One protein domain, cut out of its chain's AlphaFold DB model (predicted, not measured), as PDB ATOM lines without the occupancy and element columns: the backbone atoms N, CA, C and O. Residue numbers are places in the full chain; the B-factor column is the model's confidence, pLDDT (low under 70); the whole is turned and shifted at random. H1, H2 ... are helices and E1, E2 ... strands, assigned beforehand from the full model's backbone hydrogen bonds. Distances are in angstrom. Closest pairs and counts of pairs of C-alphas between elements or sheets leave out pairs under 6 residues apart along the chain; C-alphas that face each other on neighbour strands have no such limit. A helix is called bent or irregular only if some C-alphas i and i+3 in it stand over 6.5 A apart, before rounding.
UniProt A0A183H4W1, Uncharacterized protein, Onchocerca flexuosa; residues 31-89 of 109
ATOM      1  N   PRO A  31     221.760 229.281 188.575       36.81
ATOM      2  CA  PRO A  31     223.017 228.552 188.602       36.81
ATOM      3  C   PRO A  31     223.502 228.301 187.172       36.81
ATOM      4  O   PRO A  31     222.809 227.686 186.361       36.81
ATOM      5  N   PHE A  32     224.714 228.753 186.854       38.62
ATOM      6  CA  PHE A  32     225.376 228.390 185.604       38.62
ATOM      7  C   PHE A  32     225.993 226.994 185.736       38.62
ATOM      8  O   PHE A  32     226.910 226.773 186.527       38.62
ATOM      9  N   VAL A  33     225.490 226.040 184.947       38.00
ATOM     10  CA  VAL A  33     225.999 224.662 184.902       38.00
ATOM     11  C   VAL A  33     227.212 224.603 183.972       38.00
ATOM     12  O   VAL A  33     227.087 224.761 182.760       38.00
ATOM     13  N   ILE A  34     228.401 224.366 184.531       40.47
ATOM     14  CA  ILE A  34     229.629 224.161 183.752       40.47
ATOM     15  C   ILE A  34     229.844 222.655 183.567       40.47
ATOM     16  O   ILE A  34     230.357 221.985 184.461       40.47
ATOM     17  N   ASN A  35     229.494 222.116 182.398       35.50
ATOM     18  CA  ASN A  35     229.829 220.734 182.041       35.50
ATOM     19  C   ASN A  35     231.345 220.595 181.829       35.50
ATOM     20  O   ASN A  35     231.924 221.317 181.015       35.50
ATOM     21  N   ARG A  36     232.003 219.671 182.545       45.84
ATOM     22  CA  ARG A  36     233.448 219.405 182.401       45.84
ATOM     23  C   ARG A  36     233.746 217.922 182.228       45.84
ATOM     24  O   ARG A  36     233.089 217.070 182.815       45.84
ATOM     25  N   VAL A  37     234.781 217.651 181.433       45.16
ATOM     26  CA  VAL A  37     235.338 216.317 181.188       45.16
ATOM     27  C   VAL A  37     236.128 215.868 182.420       45.16
ATOM     28  O   VAL A  37     236.941 216.617 182.961       45.16
ATOM     29  N   THR A  38     235.854 214.646 182.862       44.56
ATOM     30  CA  THR A  38     236.252 214.024 184.129       44.56
ATOM     31  C   THR A  38     237.769 213.832 184.249       44.56
ATOM     32  O   THR A  38     238.277 212.734 184.042       44.56
ATOM     33  N   ASN A  39     238.528 214.879 184.588       47.09
ATOM     34  CA  ASN A  39     239.957 214.747 184.899       47.09
ATOM     35  C   ASN A  39     240.259 215.136 186.358       47.09
ATOM     36  O   ASN A  39     240.688 216.243 186.665       47.09
ATOM     37  N   ARG A  40     239.921 214.190 187.245       49.44
ATOM     38  CA  ARG A  40     240.518 213.800 188.544       49.44
ATOM     39  C   ARG A  40     241.303 214.828 189.381       49.44
ATOM     40  O   ARG A  40     242.348 214.508 189.936       49.44
ATOM     41  N   VAL A  41     240.743 216.011 189.577       50.94
ATOM     42  CA  VAL A  41     240.785 216.664 190.893       50.94
ATOM     43  C   VAL A  41     239.338 216.939 191.239       50.94
ATOM     44  O   VAL A  41     238.623 217.570 190.457       50.94
ATOM     45  N   GLU A  42     238.893 216.370 192.349       56.12
ATOM     46  CA  GLU A  42     237.530 216.489 192.841       56.12
ATOM     47  C   GLU A  42     237.217 217.981 193.030       56.12
ATOM     48  O   GLU A  42     237.770 218.650 193.894       56.12
ATOM     49  N   PHE A  43     236.363 218.555 192.175       59.53
ATOM     50  CA  PHE A  43     235.936 219.957 192.289       59.53
ATOM     51  C   PHE A  43     235.322 220.248 193.668       59.53
ATOM     52  O   PHE A  43     235.397 221.370 194.163       59.53
ATOM     53  N   SER A  44     234.770 219.209 194.297       62.34
ATOM     54  CA  SER A  44     234.318 219.207 195.683       62.34
ATOM     55  C   SER A  44     235.436 219.598 196.666       62.34
ATOM     56  O   SER A  44     235.170 220.381 197.569       62.34
ATOM     57  N   GLU A  45     236.691 219.191 196.448       66.44
ATOM     58  CA  GLU A  45     237.861 219.584 197.259       66.44
ATOM     59  C   GLU A  45     238.250 221.054 197.099       66.44
ATOM     60  O   GLU A  45     238.741 221.663 198.044       66.44
ATOM     61  N   LEU A  46     237.990 221.662 195.938       66.94
ATOM     62  CA  LEU A  46     238.248 223.091 195.712       66.94
ATOM     63  C   LEU A  46     237.212 223.998 196.386       66.94
ATOM     64  O   LEU A  46     237.486 225.177 196.605       66.94
ATOM     65  N   LEU A  47     236.017 223.465 196.647       74.25
ATOM     66  CA  LEU A  47     234.912 224.185 197.281       74.25
ATOM     67  C   LEU A  47     234.694 223.788 198.742       74.25
ATOM     68  O   LEU A  47     233.884 224.416 199.426       74.25
ATOM     69  N   LEU A  48     235.404 222.769 199.227       69.94
ATOM     70  CA  LEU A  48     235.444 222.414 200.637       69.94
ATOM     71  C   LEU A  48     235.896 223.652 201.426       69.94
ATOM     72  O   LEU A  48     236.937 224.236 201.146       69.94
ATOM     73  N   GLU A  49     235.050 224.089 202.363       74.00
ATOM     74  CA  GLU A  49     235.231 225.300 203.186       74.00
ATOM     75  C   GLU A  49     235.121 226.649 202.443       74.00
ATOM     76  O   GLU A  49     235.271 227.714 203.052       74.00
ATOM     77  N   TYR A  50     234.789 226.655 201.148       78.88
ATOM     78  CA  TYR A  50     234.573 227.897 200.410       78.88
ATOM     79  C   TYR A  50     233.261 228.571 200.835       78.88
ATOM     80  O   TYR A  50     232.162 228.131 200.499       78.88
ATOM     81  N   ASN A  51     233.371 229.692 201.552       81.56
ATOM     82  CA  ASN A  51     232.226 230.526 201.902       81.56
ATOM     83  C   ASN A  51     231.974 231.593 200.827       81.56
ATOM     84  O   ASN A  51     232.702 232.585 200.733       81.56
ATOM     85  N   TYR A  52     230.904 231.410 200.053       80.12
ATOM     86  CA  TYR A  52     230.496 232.340 198.998       80.12
ATOM     87  C   TYR A  52     230.049 233.715 199.529       80.12
ATOM     88  O   TYR A  52     230.180 234.703 198.814       80.12
ATOM     89  N   ASN A  53     229.581 233.802 200.781       81.75
ATOM     90  CA  ASN A  53     229.163 235.062 201.415       81.75
ATOM     91  C   ASN A  53     230.342 235.907 201.910       81.75
ATOM     92  O   ASN A  53     230.164 237.044 202.343       81.75
ATOM     93  N   GLN A  54     231.550 235.348 201.889       79.81
ATOM     94  CA  GLN A  54     232.759 236.040 202.296       79.81
ATOM     95  C   GLN A  54     233.555 236.424 201.050       79.81
ATOM     96  O   GLN A  54     233.709 235.619 200.136       79.81
ATOM     97  N   ALA A  55     234.083 237.644 201.003       77.75
ATOM     98  CA  ALA A  55     235.025 238.044 199.963       77.75
ATOM     99  C   ALA A  55     236.446 237.568 200.309       77.75
ATOM    100  O   ALA A  55     236.816 237.491 201.482       77.75
ATOM    101  N   ALA A  56     237.262 237.286 199.290       77.94
ATOM    102  CA  ALA A  56     238.662 236.884 199.474       77.94
ATOM    103  C   ALA A  56     239.522 237.989 200.119       77.94
ATOM    104  O   ALA A  56     240.471 237.711 200.851       77.94
ATOM    105  N   SER A  57     239.181 239.248 199.854       79.50
ATOM    106  CA  SER A  57     239.849 240.445 200.360       79.50
ATOM    107  C   SER A  57     238.838 241.584 200.512       79.50
ATOM    108  O   SER A  57     237.747 241.541 199.948       79.50
ATOM    109  N   ARG A  58     239.210 242.631 201.263       78.38
ATOM    110  CA  ARG A  58     238.382 243.846 201.410       78.38
ATOM    111  C   ARG A  58     238.184 244.580 200.081       78.38
ATOM    112  O   ARG A  58     237.123 245.145 199.856       78.38
ATOM    113  N   ASN A  59     239.200 244.527 199.221       82.62
ATOM    114  CA  ASN A  59     239.186 245.106 197.884       82.62
ATOM    115  C   ASN A  59     239.483 243.988 196.883       82.62
ATOM    116  O   ASN A  59     240.554 243.379 196.958       82.62
ATOM    117  N   VAL A  60     238.551 243.717 195.973       82.19
ATOM    118  CA  VAL A  60     238.726 242.779 194.859       82.19
ATOM    119  C   VAL A  60     238.688 243.591 193.576       82.19
ATOM    120  O   VAL A  60     237.713 244.289 193.307       82.19
ATOM    121  N   GLU A  61     239.760 243.520 192.793       84.50
ATOM    122  CA  GLU A  61     239.776 244.119 191.466       84.50
ATOM    123  C   GLU A  61     239.029 243.206 190.491       84.50
ATOM    124  O   GLU A  61     239.368 242.030 190.326       84.50
ATOM    125  N   VAL A  62     237.995 243.757 189.856       81.00
ATOM    126  CA  VAL A  62     237.186 243.058 188.859       81.00
ATOM    127  C   VAL A  62     237.355 243.771 187.528       81.00
ATOM    128  O   VAL A  62     236.953 244.922 187.364       81.00
ATOM    129  N   THR A  63     237.940 243.082 186.554       81.94
ATOM    130  CA  THR A  63     237.927 243.537 185.166       81.94
ATOM    131  C   THR A  63     236.589 243.160 184.546       81.94
ATOM    132  O   THR A  63     236.257 241.976 184.458       81.94
ATOM    133  N   ILE A  64     235.836 244.167 184.108       81.94
ATOM    134  CA  ILE A  64     234.570 243.990 183.398       81.94
ATOM    135  C   ILE A  64     234.786 244.370 181.937       81.94
ATOM    136  O   ILE A  64     235.140 245.506 181.625       81.94
ATOM    137  N   SER A  65     234.532 243.422 181.046       79.56
ATOM    138  CA  SER A  65     234.483 243.646 179.603       79.56
ATOM    139  C   SER A  65     233.072 243.359 179.115       79.56
ATOM    140  O   SER A  65     232.399 242.482 179.650       79.56
ATOM    141  N   PHE A  66     232.613 244.057 178.083       81.88
ATOM    142  CA  PHE A  66     231.311 243.779 177.489       81.88
ATOM    143  C   PHE A  66     231.383 243.776 175.966       81.88
ATOM    144  O   PHE A  66     232.131 244.542 175.358       81.88
ATOM    145  N   ALA A  67     230.587 242.905 175.356       80.94
ATOM    146  CA  ALA A  67     230.412 242.820 173.916       80.94
ATOM    147  C   ALA A  67     228.942 243.069 173.584       80.94
ATOM    148  O   ALA A  67     228.064 242.298 173.964       80.94
ATOM    149  N   VAL A  68     228.663 244.160 172.877       82.69
ATOM    150  CA  VAL A  68     227.306 244.461 172.415       82.69
ATOM    151  C   VAL A  68     226.996 243.582 171.209       82.69
ATOM    152  O   VAL A  68     227.701 243.634 170.204       82.69
ATOM    153  N   ARG A  69     225.944 242.770 171.314       85.44
ATOM    154  CA  ARG A  69     225.450 241.914 170.229       85.44
ATOM    155  C   ARG A  69     224.436 242.660 169.377       85.44
ATOM    156  O   ARG A  69     224.585 242.729 168.161       85.44
ATOM    157  N   HIS A  70     223.445 243.271 170.025       79.31
ATOM    158  CA  HIS A  70     222.386 244.013 169.349       79.31
ATOM    159  C   HIS A  70     222.040 245.288 170.109       79.31
ATOM    160  O   HIS A  70     222.001 245.304 171.339       79.31
ATOM    161  N   LEU A  71     221.750 246.341 169.350       84.31
ATOM    162  CA  LEU A  71     221.223 247.598 169.855       84.31
ATOM    163  C   LEU A  71     220.003 247.962 169.011       84.31
ATOM    164  O   LEU A  71     220.144 248.258 167.825       84.31
ATOM    165  N   LEU A  72     218.823 247.932 169.616       84.62
ATOM    166  CA  LEU A  72     217.584 248.375 168.987       84.62
ATOM    167  C   LEU A  72     217.169 249.683 169.640       84.62
ATOM    168  O   LEU A  72     217.069 249.773 170.862       84.62
ATOM    169  N   VAL A  73     216.960 250.704 168.819       84.75
ATOM    170  CA  VAL A  73     216.531 252.025 169.273       84.75
ATOM    171  C   VAL A  73     215.101 252.226 168.801       84.75
ATOM    172  O   VAL A  73     214.834 252.221 167.601       84.75
ATOM    173  N   TYR A  74     214.200 252.386 169.757       85.44
ATOM    174  CA  TYR A  74     212.830 252.829 169.557       85.44
ATOM    175  C   TYR A  74     212.737 254.322 169.889       85.44
ATOM    176  O   TYR A  74     213.707 254.931 170.341       85.44
ATOM    177  N   SER A  75     211.575 254.926 169.647       84.56
ATOM    178  CA  SER A  75     211.362 256.372 169.781       84.56
ATOM    179  C   SER A  75     211.765 256.936 171.152       84.56
ATOM    180  O   SER A  75     212.264 258.056 171.229       84.56
ATOM    181  N   ASP A  76     211.576 256.161 172.217       91.19
ATOM    182  CA  ASP A  76     211.808 256.539 173.614       91.19
ATOM    183  C   ASP A  76     212.638 255.511 174.406       91.19
ATOM    184  O   ASP A  76     213.034 255.774 175.541       91.19
ATOM    185  N   THR A  77     212.931 254.347 173.822       81.94
ATOM    186  CA  THR A  77     213.598 253.239 174.514       81.94
ATOM    187  C   THR A  77     214.744 252.656 173.704       81.94
ATOM    188  O   THR A  77     214.753 252.658 172.474       81.94
ATOM    189  N   VAL A  78     215.744 252.130 174.410       82.62
ATOM    190  CA  VAL A  78     216.870 251.413 173.812       82.62
ATOM    191  C   VAL A  78     216.903 250.015 174.404       82.62
ATOM    192  O   VAL A  78     217.065 249.854 175.610       82.62
ATOM    193  N   SER A  79     216.764 249.007 173.548       84.88
ATOM    194  CA  SER A  79     216.959 247.610 173.915       84.88
ATOM    195  C   SER A  79     218.380 247.187 173.557       84.88
ATOM    196  O   SER A  79     218.842 247.382 172.428       84.88
ATOM    197  N   LEU A  80     219.090 246.635 174.539       84.62
ATOM    198  CA  LEU A  80     220.480 246.219 174.424       84.62
ATOM    199  C   LEU A  80     220.587 244.723 174.700       84.62
ATOM    200  O   LEU A  80     220.245 244.256 175.783       84.62
ATOM    201  N   SER A  81     221.148 243.990 173.747       85.81
ATOM    202  CA  SER A  81     221.653 242.641 173.972       85.81
ATOM    203  C   SER A  81     223.171 242.715 174.047       85.81
ATOM    204  O   SER A  81     223.823 243.166 173.099       85.81
ATOM    205  N   CYS A  82     223.745 242.310 175.174       81.56
ATOM    206  CA  CYS A  82     225.188 242.284 175.363       81.56
ATOM    207  C   CYS A  82     225.625 241.074 176.183       81.56
ATOM    208  O   CYS A  82     224.857 240.516 176.962       81.56
ATOM    209  N   GLU A  83     226.880 240.689 175.994       83.62
ATOM    210  CA  GLU A  83     227.580 239.739 176.847       83.62
ATOM    211  C   GLU A  83     228.488 240.504 177.794       83.62
ATOM    212  O   GLU A  83     229.214 241.404 177.366       83.62
ATOM    213  N   ILE A  84     228.454 240.132 179.070       83.94
ATOM    214  CA  ILE A  84     229.299 240.711 180.110       83.94
ATOM    215  C   ILE A  84     230.286 239.636 180.550       83.94
ATOM    216  O   ILE A  84     229.900 238.552 180.981       83.94
ATOM    217  N   PHE A  85     231.567 239.961 180.459       80.44
ATOM    218  CA  PHE A  85     232.668 239.134 180.917       80.44
ATOM    219  C   PHE A  85     233.249 239.765 182.170       80.44
ATOM    220  O   PHE A  85     233.639 240.931 182.163       80.44
ATOM    221  N   GLN A  86     233.327 238.985 183.239       80.69
ATOM    222  CA  GLN A  86     233.927 239.414 184.492       80.69
ATOM    223  C   GLN A  86     235.135 238.536 184.784       80.69
ATOM    224  O   GLN A  86     235.071 237.311 184.674       80.69
ATOM    225  N   LYS A  87     236.246 239.171 185.142       83.19
ATOM    226  CA  LYS A  87     237.480 238.492 185.520       83.19
ATOM    227  C   LYS A  87     238.000 239.092 186.814       83.19
ATOM    228  O   LYS A  87     238.242 240.291 186.887       83.19
ATOM    229  N   TRP A  88     238.219 238.239 187.801       86.50
ATOM    230  CA  TRP A  88     238.877 238.584 189.056       86.50
ATOM    231  C   TRP A  88     239.770 237.426 189.498       86.50
ATOM    232  O   TRP A  88     239.677 236.311 188.976       86.50
ATOM    233  N   GLN A  89     240.658 237.700 190.448       84.12
ATOM    234  CA  GLN A  89     241.469 236.680 191.100       84.12
ATOM    235  C   GLN A  89     240.892 236.395 192.486       84.12
ATOM    236  O   GLN A  89     240.824 237.293 193.322       84.12
TER     237      GLN A  89
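What this domain is: This is residues 31 to 89 of the 109 residues of an uncharacterized protein of Onchocerca flexuosa (UniProt A0A183H4W1). A free arm, residues 31 to 55 with the short helix H1, leads into a long, bent hairpin of two strands, E1 and E2, whose tip, residues 73 to 78, also sticks out. The printed part has 59 residues, under half in named elements, H1, E1, E2 in that order; the class is mostly strand, and the sheet E1 - E2 is antiparallel. It is extended, with a radius of gyration of the C-alphas of 18.1 A, and flat, spanning 53 by 34 by 17 A.

How they stand to each other: Look first at H1, residues 43 to 47, whose O i to N i+4 pair is within hydrogen-bond range. It is apart from E2, residues 78 to 88. E1, residues 62 to 73, forms an antiparallel hairpin with E2 at 166 degrees; find N 63 and O 87, within hydrogen-bond range at 2.8 A. E1 bends by 66 degrees at residue 70, E2 by 55 degrees at residue 81.

Where its parts are: Find C-alpha 43 at (235.936, 219.957, 192.289), where H1 begins. E1 runs 29.8 A from C-alpha 62; E2 runs 29.7 A to C-alpha 88 at (238.877, 238.584, 189.056).

The domain as a whole: The two C-alphas farthest apart, Arg 40 and Ser 75, are 54.9 A apart. The printed part has no cut; the link H1 to E1 is long, 14 residues. Residues 31 to 46 and 48 have pLDDT under 70.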